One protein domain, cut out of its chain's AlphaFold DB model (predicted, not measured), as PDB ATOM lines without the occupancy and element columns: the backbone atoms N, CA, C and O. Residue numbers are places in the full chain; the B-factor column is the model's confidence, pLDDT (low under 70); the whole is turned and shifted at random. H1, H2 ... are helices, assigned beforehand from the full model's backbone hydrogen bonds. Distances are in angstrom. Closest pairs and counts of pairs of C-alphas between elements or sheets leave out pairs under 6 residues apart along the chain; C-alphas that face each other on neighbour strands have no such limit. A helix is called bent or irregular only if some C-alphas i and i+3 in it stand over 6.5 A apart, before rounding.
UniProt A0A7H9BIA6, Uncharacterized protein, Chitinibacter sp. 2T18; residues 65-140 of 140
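AT A GLANCE: This is residues 65 to 140 of the 140 residues of an uncharacterized protein of Chitinibacter sp. 2T18 (UniProt A0A7H9BIA6). One long helix, H1, is packed on by the three other helices: H2 folds back beside residues 71 to 78 of H1 as a helical hairpin, H4 packs on residues 72 to 76 nearly at a right angle, and H3 runs the same way as H1 and closes in on residues 79 to 85, so that the two meet near their last residues as a V. H2, H3 and H4 are arranged as an arc, with H3 between H2 and H4, and H1 lies in the open side of that arc. The printed part has 76 residues with four named helices in the order H1, H2, H3, H4 and no named strand, and its class is all helix. It is compact, with a radius of gyration of the C-alphas of 11.2 A, and rounded, spanning 32 by 24 by 21 A.

HOW THE PARTS SIT: The hub is H1, residues 69 to 85, the helix that touches most others. H2, residues 95 to 104, touches H1 along residues 71 to 78 of H1 alone, and the closest C-alphas are those of Ile 78 and Ser 97, 6.1 A apart. Their lines stand at a steep tilt of 41 degrees, opposite ways, and the two form a helical hairpin. H3, residues 107 to 121, touches H1 along residues 79 to 85 of H1 alone, with 14 pairs of C-alphas within 8 A. The closest are the C-alphas of Lys 83 and Gly 121, 4.3 A apart, and the two helices run the same way at a steep tilt of 44 degrees. H2 and H3 are close but not clearly touching, with the closest C-alphas, those of Lys 102 and Val 110, 6.2 A apart. They run opposite ways at a steep tilt of 47 degrees. H4, residues 129 to 137, touches H1 along residues 72 to 76 of H1 alone, and the closest C-alphas are those of Cys 72 and Cys 137, 5.6 A apart. Their lines are only just about perpendicular, at 72 degrees. H3 and H4 are close but not clearly touching, with the C-alphas of Gln 109 and Tyr 136 the closest at 7.5 A, and they run opposite ways at a shallow tilt of 30 degrees. H2 and H4 are apart. In H2, H3 and H4 every pair of O of residue i and N of residue i+4 is within hydrogen-bond range, and in H1 12 of 13 are.

IN THESE COORDINATES: H1 begins at Lys 69, whose C-alpha is at (147.303, 154.317, 109.936), and ends at Tyr 85, with 24.5 A from its first to its last C-alpha; at 17 residues it is the longest helix. The link from H1 to H2, residues 86 to 94, is short and holds a helical run of three residues, 90 to 92. H2 has 10 residues and is 14.3 A long. A tight link, residues 105 and 106, follows. H3 has 15 residues over 20.7 A and ends at Gly 121, C-alpha at (130.020, 156.196, 93.255). Residues 122 to 128 make a short link to H4, which has 9 residues over 10.4 A and ends at Cys 137, C-alpha at (144.590, 147.616, 105.614). H4 is neither bent nor irregular, but only just: C-alphas 134 and 137 are 6.1 A apart.

THE WHOLE: The two C-alphas farthest apart are those of Ala 65 and Lys 86, at 32.4 A. The first and last printed C-alphas, those of Ala 65 and Gln 140, are 8.6 A apart. The printed part has no cut, no link between helices is long, and Gln 140 is the chain's last residue. The mean pLDDT of the printed part is 89.5, and residues 139 to 140 are under 70.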
ATOM      1  N   ALA A  65     151.289 143.393 110.995       82.31
ATOM      2  CA  ALA A  65     149.980 142.831 110.638       82.31
ATOM      3  C   ALA A  65     149.005 143.851 110.018       82.31
ATOM      4  O   ALA A  65     147.938 143.466 109.530       82.31
ATOM      5  N   LEU A  66     149.333 145.145 110.073       85.50
ATOM      6  CA  LEU A  66     148.460 146.234 109.655       85.50
ATOM      7  C   LEU A  66     149.273 147.325 108.953       85.50
ATOM      8  O   LEU A  66     150.303 147.764 109.454       85.50
ATOM      9  N   MET A  67     148.757 147.789 107.820       89.00
ATOM     10  CA  MET A  67     149.201 148.976 107.109       89.00
ATOM     11  C   MET A  67     149.256 150.181 108.062       89.00
ATOM     12  O   MET A  67     148.354 150.339 108.897       89.00
ATOM     13  N   PRO A  68     150.262 151.066 107.928       88.56
ATOM     14  CA  PRO A  68     150.329 152.291 108.711       88.56
ATOM     15  C   PRO A  68     149.015 153.074 108.657       88.56
ATOM     16  O   PRO A  68     148.402 153.222 107.596       88.56
ATOM     17  N   LYS A  69     148.590 153.615 109.804       87.62
ATOM     18  CA  LYS A  69     147.303 154.317 109.936       87.62
ATOM     19  C   LYS A  69     147.112 155.392 108.861       87.62
ATOM     20  O   LYS A  69     146.040 155.458 108.279       87.62
ATOM     21  N   GLY A  70     148.144 156.188 108.568       89.19
ATOM     22  CA  GLY A  70     148.077 157.247 107.555       89.19
ATOM     23  C   GLY A  70     147.786 156.730 106.143       89.19
ATOM     24  O   GLY A  70     146.937 157.290 105.454       89.19
ATOM     25  N   ASP A  71     148.414 155.625 105.741       90.50
ATOM     26  CA  ASP A  71     148.184 154.999 104.432       90.50
ATOM     27  C   ASP A  71     146.765 154.411 104.353       90.50
ATOM     28  O   ASP A  71     146.044 154.618 103.376       90.50
ATOM     29  N   CYS A  72     146.315 153.753 105.426       92.25
ATOM     30  CA  CYS A  72     144.950 153.240 105.527       92.25
ATOM     31  C   CYS A  72     143.902 154.372 105.538       92.25
ATOM     32  O   CYS A  72     142.824 154.263 104.946       92.25
ATOM     33  N   ASP A  73     144.186 155.482 106.225       93.50
ATOM     34  CA  ASP A  73     143.367 156.699 106.241       93.50
ATOM     35  C   ASP A  73     143.261 157.299 104.844       93.50
ATOM     36  O   ASP A  73     142.148 157.612 104.411       93.50
ATOM     37  N   ARG A  74     144.374 157.341 104.107       93.25
ATOM     38  CA  ARG A  74     144.399 157.808 102.723       93.25
ATOM     39  C   ARG A  74     143.594 156.906 101.791       93.25
ATOM     40  O   ARG A  74     142.787 157.429 101.028       93.25
ATOM     41  N   LEU A  75     143.753 155.583 101.871       94.56
ATOM     42  CA  LEU A  75     142.965 154.640 101.069       94.56
ATOM     43  C   LEU A  75     141.459 154.807 101.308       94.56
ATOM     44  O   LEU A  75     140.683 154.853 100.360       94.56
ATOM     45  N   PHE A  76     141.027 154.944 102.562       95.69
ATOM     46  CA  PHE A  76     139.609 155.159 102.859       95.69
ATOM     47  C   PHE A  76     139.095 156.499 102.329       95.69
ATOM     48  O   PHE A  76     137.973 156.571 101.836       95.69
ATOM     49  N   ALA A  77     139.908 157.557 102.424       95.06
ATOM     50  CA  ALA A  77     139.560 158.857 101.866       95.06
ATOM     51  C   ALA A  77     139.361 158.767 100.347       95.06
ATOM     52  O   ALA A  77     138.381 159.299  99.844       95.06
ATOM     53  N   ILE A  78     140.204 158.013  99.636       95.38
ATOM     54  CA  ILE A  78     140.041 157.779  98.194       95.38
ATOM     55  C   ILE A  78     138.725 157.046  97.893       95.38
ATOM     56  O   ILE A  78     138.022 157.412  96.956       95.38
ATOM     57  N   LEU A  79     138.330 156.063  98.710       95.06
ATOM     58  CA  LEU A  79     137.020 155.419  98.551       95.06
ATOM     59  C   LEU A  79     135.862 156.410  98.773       95.06
ATOM     60  O   LEU A  79     134.827 156.318  98.114       95.06
ATOM     61  N   ALA A  80     136.024 157.360  99.695       94.44
ATOM     62  CA  ALA A  80     135.049 158.422  99.918       94.44
ATOM     63  C   ALA A  80     134.998 159.420  98.747       94.44
ATOM     64  O   ALA A  80     133.900 159.813  98.358       94.44
ATOM     65  N   GLU A  81     136.141 159.756  98.135       93.81
ATOM     66  CA  GLU A  81     136.216 160.585  96.921       93.81
ATOM     67  C   GLU A  81     135.363 159.977  95.788       93.81
ATOM     68  O   GLU A  81     134.639 160.705  95.109       93.81
ATOM     69  N   CYS A  82     135.330 158.644  95.642       93.69
ATOM     70  CA  CYS A  82     134.459 157.971  94.665       93.69
ATOM     71  C   CYS A  82     132.983 158.370  94.796       93.69
ATOM     72  O   CYS A  82     132.279 158.504  93.794       93.69
ATOM     73  N   LYS A  83     132.510 158.583  96.033       90.62
ATOM     74  CA  LYS A  83     131.133 159.002  96.318       90.62
ATOM     75  C   LYS A  83     130.860 160.422  95.838       90.62
ATOM     76  O   LYS A  83     129.788 160.693  95.306       90.62
ATOM     77  N   GLU A  84     131.806 161.325  96.072       85.50
ATOM     78  CA  GLU A  84     131.657 162.748  95.759       85.50
ATOM     79  C   GLU A  84     131.659 162.988  94.249       85.50
ATOM     80  O   GLU A  84     130.813 163.722  93.739       85.50
ATOM     81  N   TYR A  85     132.547 162.302  93.526       82.62
ATOM     82  CA  TYR A  85     132.682 162.443  92.075       82.62
ATOM     83  C   TYR A  85     131.743 161.539  91.266       82.62
ATOM     84  O   TYR A  85     131.722 161.638  90.043       82.62
ATOM     85  N   LYS A  86     130.956 160.672  91.924       84.75
ATOM     86  CA  LYS A  86     130.183 159.597  91.269       84.75
ATOM     87  C   LYS A  86     131.052 158.764  90.320       84.75
ATOM     88  O   LYS A  86     130.623 158.412  89.223       84.75
ATOM     89  N   ALA A  87     132.280 158.484  90.750       85.25
ATOM     90  CA  ALA A  87     133.254 157.751  89.956       85.25
ATOM     91  C   ALA A  87     132.735 156.338  89.667       85.25
ATOM     92  O   ALA A  87     132.289 155.628  90.576       85.25
ATOM     93  N   SER A  88     132.769 155.940  88.398       83.56
ATOM     94  CA  SER A  88     132.403 154.587  87.979       83.56
ATOM     95  C   SER A  88     133.589 153.629  88.084       83.56
ATOM     96  O   SER A  88     133.403 152.428  88.275       83.56
ATOM     97  N   GLU A  89     134.802 154.167  88.035       87.25
ATOM     98  CA  GLU A  89     136.062 153.455  88.219       87.25
ATOM     99  C   GLU A  89     137.071 154.378  88.909       87.25
ATOM    100  O   GLU A  89     136.933 155.601  88.916       87.25
ATOM    101  N   LEU A  90     138.141 153.803  89.454       88.12
ATOM    102  CA  LEU A  90     139.273 154.553  89.987       88.12
ATOM    103  C   LEU A  90     139.887 155.481  88.939       88.12
ATOM    104  O   LEU A  90     140.383 156.538  89.308       88.12
ATOM    105  N   TRP A  91     139.844 155.108  87.657       86.06
ATOM    106  CA  TRP A  91     140.362 155.924  86.554       86.06
ATOM    107  C   TRP A  91     139.631 157.257  86.373       86.06
ATOM    108  O   TRP A  91     140.216 158.180  85.815       86.06
ATOM    109  N   ASP A  92     138.400 157.380  86.878       87.81
ATOM    110  CA  ASP A  92     137.662 158.647  86.877       87.81
ATOM    111  C   ASP A  92     138.158 159.611  87.977       87.81
ATOM    112  O   ASP A  92     137.786 160.786  87.997       87.81
ATOM    113  N   LEU A  93     138.980 159.132  88.921       87.38
ATOM    114  CA  LEU A  93     139.575 159.948  89.979       87.38
ATOM    115  C   LEU A  93     140.871 160.621  89.520       87.38
ATOM    116  O   LEU A  93     141.452 160.313  88.483       87.38
ATOM    117  N   SER A  94     141.379 161.530  90.357       86.06
ATOM    118  CA  SER A  94     142.685 162.141  90.117       86.06
ATOM    119  C   SER A  94     143.799 161.089  90.009       86.06
ATOM    120  O   SER A  94     143.830 160.115  90.765       86.06
ATOM    121  N   GLU A  95     144.787 161.350  89.149       81.38
ATOM    122  CA  GLU A  95     145.995 160.519  89.002       81.38
ATOM    123  C   GLU A  95     146.704 160.260  90.342       81.38
ATOM    124  O   GLU A  95     147.258 159.188  90.581       81.38
ATOM    125  N   ALA A  96     146.666 161.235  91.257       79.00
ATOM    126  CA  ALA A  96     147.228 161.082  92.593       79.00
ATOM    127  C   ALA A  96     146.463 160.038  93.422       79.00
ATOM    128  O   ALA A  96     147.076 159.256  94.151       79.00
ATOM    129  N   SER A  97     145.134 160.006  93.332       86.00
ATOM    130  CA  SER A  97     144.302 159.009  94.012       86.00
ATOM    131  C   SER A  97     144.530 157.618  93.410       86.00
ATOM    132  O   SER A  97     144.798 156.675  94.156       86.00
ATOM    133  N   VAL A  98     144.567 157.502  92.078       85.88
ATOM    134  CA  VAL A  98     144.881 156.246  91.371       85.88
ATOM    135  C   VAL A  98     146.248 155.690  91.778       85.88
ATOM    136  O   VAL A  98     146.355 154.517  92.144       85.88
ATOM    137  N   GLY A  99     147.288 156.529  91.755       81.88
ATOM    138  CA  GLY A  99     148.646 156.136  92.134       81.88
ATOM    139  C   GLY A  99     148.741 155.683  93.592       81.88
ATOM    140  O   GLY A  99     149.345 154.652  93.880       81.88
ATOM    141  N   ASN A 100     148.078 156.386  94.517       86.00
ATOM    142  CA  ASN A 100     148.045 155.989  95.929       86.00
ATOM    143  C   ASN A 100     147.415 154.603  96.127       86.00
ATOM    144  O   ASN A 100     147.955 153.802  96.883       86.00
ATOM    145  N   VAL A 101     146.309 154.289  95.439       89.81
ATOM    146  CA  VAL A 101     145.677 152.963  95.552       89.81
ATOM    147  C   VAL A 101     146.594 151.871  95.006       89.81
ATOM    148  O   VAL A 101     146.829 150.873  95.686       89.81
ATOM    149  N   LYS A 102     147.148 152.069  93.803       86.75
ATOM    150  CA  LYS A 102     148.028 151.085  93.152       86.75
ATOM    151  C   LYS A 102     149.311 150.827  93.937       86.75
ATOM    152  O   LYS A 102     149.770 149.696  93.978       86.75
ATOM    153  N   ASN A 103     149.851 151.849  94.597       85.31
ATOM    154  CA  ASN A 103     151.055 151.707  95.410       85.31
ATOM    155  C   ASN A 103     150.804 150.979  96.738       85.31
ATOM    156  O   ASN A 103     151.740 150.412  97.300       85.31
ATOM    157  N   LEU A 104     149.574 151.010  97.260       88.56
ATOM    158  CA  LEU A 104     149.242 150.483  98.587       88.56
ATOM    159  C   LEU A 104     148.547 149.117  98.561       88.56
ATOM    160  O   LEU A 104     148.498 148.454  99.594       88.56
ATOM    161  N   LEU A 105     148.002 148.692  97.420       88.88
ATOM    162  CA  LEU A 105     147.241 147.448  97.291       88.88
ATOM    163  C   LEU A 105     147.799 146.571  96.179       88.88
ATOM    164  O   LEU A 105     148.105 147.058  95.093       88.88
ATOM    165  N   ILE A 106     147.851 145.254  96.403       85.12
ATOM    166  CA  ILE A 106     148.249 144.314  95.341       85.12
ATOM    167  C   ILE A 106     147.241 144.362  94.194       85.12
ATOM    168  O   ILE A 106     146.061 144.634  94.412       85.12
ATOM    169  N   LYS A 107     147.662 144.023  92.970       82.75
ATOM    170  CA  LYS A 107     146.824 144.134  91.760       82.75
ATOM    171  C   LYS A 107     145.416 143.545  91.922       82.75
ATOM    172  O   LYS A 107     144.438 144.170  91.525       82.75
ATOM    173  N   LYS A 108     145.300 142.374  92.562       86.00
ATOM    174  CA  LYS A 108     144.003 141.742  92.860       86.00
ATOM    175  C   LYS A 108     143.125 142.618  93.763       86.00
ATOM    176  O   LYS A 108     141.927 142.726  93.530       86.00
ATOM    177  N   GLN A 109     143.709 143.235  94.785       90.94
ATOM    178  CA  GLN A 109     143.005 144.143  95.687       90.94
ATOM    179  C   GLN A 109     142.679 145.487  95.033       90.94
ATOM    180  O   GLN A 109     141.619 146.024  95.329       90.94
ATOM    181  N   VAL A 110     143.505 145.989  94.108       91.44
ATOM    182  CA  VAL A 110     143.172 147.179  93.304       91.44
ATOM    183  C   VAL A 110     141.891 146.944  92.508       91.44
ATOM    184  O   VAL A 110     141.004 147.786  92.546       91.44
ATOM    185  N   THR A 111     141.739 145.786  91.854       90.94
ATOM    186  CA  THR A 111     140.498 145.444  91.134       90.94
ATOM    187  C   THR A 111     139.289 145.381  92.070       90.94
ATOM    188  O   THR A 111     138.234 145.915  91.757       90.94
ATOM    189  N   VAL A 112     139.444 144.789  93.258       93.75
ATOM    190  CA  VAL A 112     138.359 144.745  94.256       93.75
ATOM    191  C   VAL A 112     138.037 146.140  94.804       93.75
ATOM    192  O   VAL A 112     136.884 146.438  95.101       93.75
ATOM    193  N   PHE A 113     139.040 146.999  94.978       95.31
ATOM    194  CA  PHE A 113     138.855 148.387  95.393       95.31
ATOM    195  C   PHE A 113     138.139 149.197  94.311       95.31
ATOM    196  O   PHE A 113     137.251 149.977  94.635       95.31
ATOM    197  N   ASP A 114     138.477 148.980  93.041       94.75
ATOM    198  CA  ASP A 114     137.812 149.607  91.899       94.75
ATOM    199  C   ASP A 114     136.315 149.279  91.845       94.75
ATOM    200  O   ASP A 114     135.473 150.171  91.748       94.75
ATOM    201  N   GLU A 115     135.960 148.006  92.021       94.75
ATOM    202  CA  GLU A 115     134.557 147.592  92.100       94.75
ATOM    203  C   GLU A 115     133.814 148.231  93.279       94.75
ATOM    204  O   GLU A 115     132.640 148.586  93.163       94.75
ATOM    205  N   ASP A 116     134.468 148.369  94.432       95.31
ATOM    206  CA  ASP A 116     133.870 149.023  95.595       95.31
ATOM    207  C   ASP A 116     133.737 150.537  95.395       95.31
ATOM    208  O   ASP A 116     132.705 151.105  95.757       95.31
ATOM    209  N   CYS A 117     134.718 151.172  94.753       95.12
ATOM    210  CA  CYS A 117     134.655 152.568  94.323       95.12
ATOM    211  C   CYS A 117     133.444 152.796  93.414       95.12
ATOM    212  O   CYS A 117     132.628 153.669  93.703       95.12
ATOM    213  N   ARG A 118     133.239 151.931  92.412       94.44
ATOM    214  CA  ARG A 118     132.068 151.953  91.521       94.44
ATOM    215  C   ARG A 118     130.747 151.843  92.266       94.44
ATOM    216  O   ARG A 118     129.805 152.587  91.996       94.44
ATOM    217  N   LYS A 119     130.648 150.903  93.210       94.69
ATOM    218  CA  LYS A 119     129.429 150.726  94.018       94.69
ATOM    219  C   LYS A 119     129.137 151.991  94.817       94.69
ATOM    220  O   LYS A 119     128.009 152.473  94.813       94.69
ATOM    221  N   VAL A 120     130.151 152.548  95.475       94.81
ATOM    222  CA  VAL A 120     130.017 153.776  96.266       94.81
ATOM    223  C   VAL A 120     129.651 154.972  95.378       94.81
ATOM    224  O   VAL A 120     128.721 155.709  95.706       94.81
ATOM    225  N   GLY A 121     130.302 155.130  94.223       92.94
ATOM    226  CA  GLY A 121     130.020 156.196  93.255       92.94
ATOM    227  C   GLY A 121     128.624 156.118  92.634       92.94
ATOM    228  O   GLY A 121     128.019 157.146  92.331       92.94
ATOM    229  N   THR A 122     128.053 154.916  92.534       93.06
ATOM    230  CA  THR A 122     126.675 154.685  92.060       93.06
ATOM    231  C   THR A 122     125.620 154.726  93.174       93.06
ATOM    232  O   THR A 122     124.441 154.482  92.919       93.06
ATOM    233  N   GLY A 123     126.008 155.105  94.397       91.12
ATOM    234  CA  GLY A 123     125.085 155.412  95.493       91.12
ATOM    235  C   GLY A 123     125.058 154.398  96.637       91.12
ATOM    236  O   GLY A 123     124.263 154.565  97.564       91.12
ATOM    237  N   ALA A 124     125.920 153.376  96.627       94.19
ATOM    238  CA  ALA A 124     126.087 152.517  97.794       94.19
ATOM    239  C   ALA A 124     126.640 153.320  98.992       94.19
ATOM    240  O   ALA A 124     127.420 154.264  98.819       94.19
ATOM    241  N   PRO A 125     126.260 152.968 100.232       93.88
ATOM    242  CA  PRO A 125     126.825 153.606 101.410       93.88
ATOM    243  C   PRO A 125     128.325 153.308 101.519       93.88
ATOM    244  O   PRO A 125     128.780 152.203 101.225       93.88
ATOM    245  N   LEU A 126     129.085 154.291 102.004       94.06
ATOM    246  CA  LEU A 126     130.491 154.093 102.345       94.06
ATOM    247  C   LEU A 126     130.587 153.041 103.471       94.06
ATOM    248  O   LEU A 126     129.816 153.132 104.435       94.06
ATOM    249  N   PRO A 127     131.498 152.054 103.387       94.19
ATOM    250  CA  PRO A 127     131.648 151.055 104.438       94.19
ATOM    251  C   PRO A 127     132.071 151.701 105.759       94.19
ATOM    252  O   PRO A 127     132.716 152.753 105.793       94.19
ATOM    253  N   LYS A 128     131.748 151.041 106.876       95.12
ATOM    254  CA  LYS A 128     132.263 151.466 108.178       95.12
ATOM    255  C   LYS A 128     133.778 151.317 108.199       95.12
ATOM    256  O   LYS A 128     134.348 150.408 107.596       95.12
ATOM    257  N   ARG A 129     134.429 152.182 108.977       91.75
ATOM    258  CA  ARG A 129     135.890 152.215 109.093       91.75
ATOM    259  C   ARG A 129     136.488 150.859 109.482       91.75
ATOM    260  O   ARG A 129     137.488 150.458 108.906       91.75
ATOM    261  N   ALA A 130     135.868 150.150 110.425       91.75
ATOM    262  CA  ALA A 130     136.342 148.841 110.877       91.75
ATOM    263  C   ALA A 130     136.325 147.787 109.754       91.75
ATOM    264  O   ALA A 130     137.325 147.098 109.552       91.75
ATOM    265  N   ASP A 131     135.230 147.724 108.990       93.81
ATOM    266  CA  ASP A 131     135.060 146.778 107.881       93.81
ATOM    267  C   ASP A 131     136.068 147.070 106.763       93.81
ATOM    268  O   ASP A 131     136.708 146.165 106.226       93.81
ATOM    269  N   PHE A 132     136.273 148.357 106.465       95.12
ATOM    270  CA  PHE A 132     137.275 148.798 105.503       95.12
ATOM    271  C   PHE A 132     138.694 148.407 105.925       95.12
ATOM    272  O   PHE A 132     139.432 147.801 105.146       95.12
ATOM    273  N   THR A 133     139.071 148.715 107.170       92.62
ATOM    274  CA  THR A 133     140.394 148.384 107.712       92.62
ATOM    275  C   THR A 133     140.647 146.881 107.651       92.62
ATOM    276  O   THR A 133     141.740 146.456 107.281       92.62
ATOM    277  N   GLN A 134     139.640 146.064 107.970       91.50
ATOM    278  CA  GLN A 134     139.753 144.611 107.892       91.50
ATOM    279  C   GLN A 134     139.962 144.107 106.461       91.50
ATOM    280  O   GLN A 134     140.685 143.129 106.281       91.50
ATOM    281  N   LYS A 135     139.343 144.753 105.470       92.50
ATOM    282  CA  LYS A 135     139.409 144.341 104.066       92.50
ATOM    283  C   LYS A 135     140.714 144.751 103.375       92.50
ATOM    284  O   LYS A 135     141.299 143.931 102.671       92.50
ATOM    285  N   TYR A 136     141.160 145.991 103.580       92.25
ATOM    286  CA  TYR A 136     142.240 146.588 102.783       92.25
ATOM    287  C   TYR A 136     143.536 146.837 103.550       92.25
ATOM    288  O   TYR A 136     144.612 146.797 102.959       92.25
ATOM    289  N   CYS A 137     143.451 147.101 104.854       90.81
ATOM    290  CA  CYS A 137     144.590 147.616 105.614       90.81
ATOM    291  C   CYS A 137     145.310 146.556 106.443       90.81
ATOM    292  O   CYS A 137     146.303 146.877 107.080       90.81
ATOM    293  N   LYS A 138     144.836 145.312 106.491       85.44
ATOM    294  CA  LYS A 138     145.619 144.215 107.075       85.44
ATOM    295  C   LYS A 138     146.719 143.793 106.104       85.44
ATOM    296  O   LYS A 138     146.571 143.992 104.901       85.44
ATOM    297  N   ALA A 139     147.809 143.246 106.637       68.19
ATOM    298  CA  ALA A 139     148.893 142.691 105.831       68.19
ATOM    299  C   ALA A 139     148.324 141.746 104.758       68.19
ATOM    300  O   ALA A 139     147.482 140.900 105.078       68.19
ATOM    301  N   GLN A 140     148.732 141.964 103.506       61.91
ATOM    302  CA  GLN A 140     148.231 141.264 102.318       61.91
ATOM    303  C   GLN A 140     149.164 140.142 101.887       61.91
ATOM    304  O   GLN A 140     150.395 140.329 102.010       61.91
TER     305      GLN A 140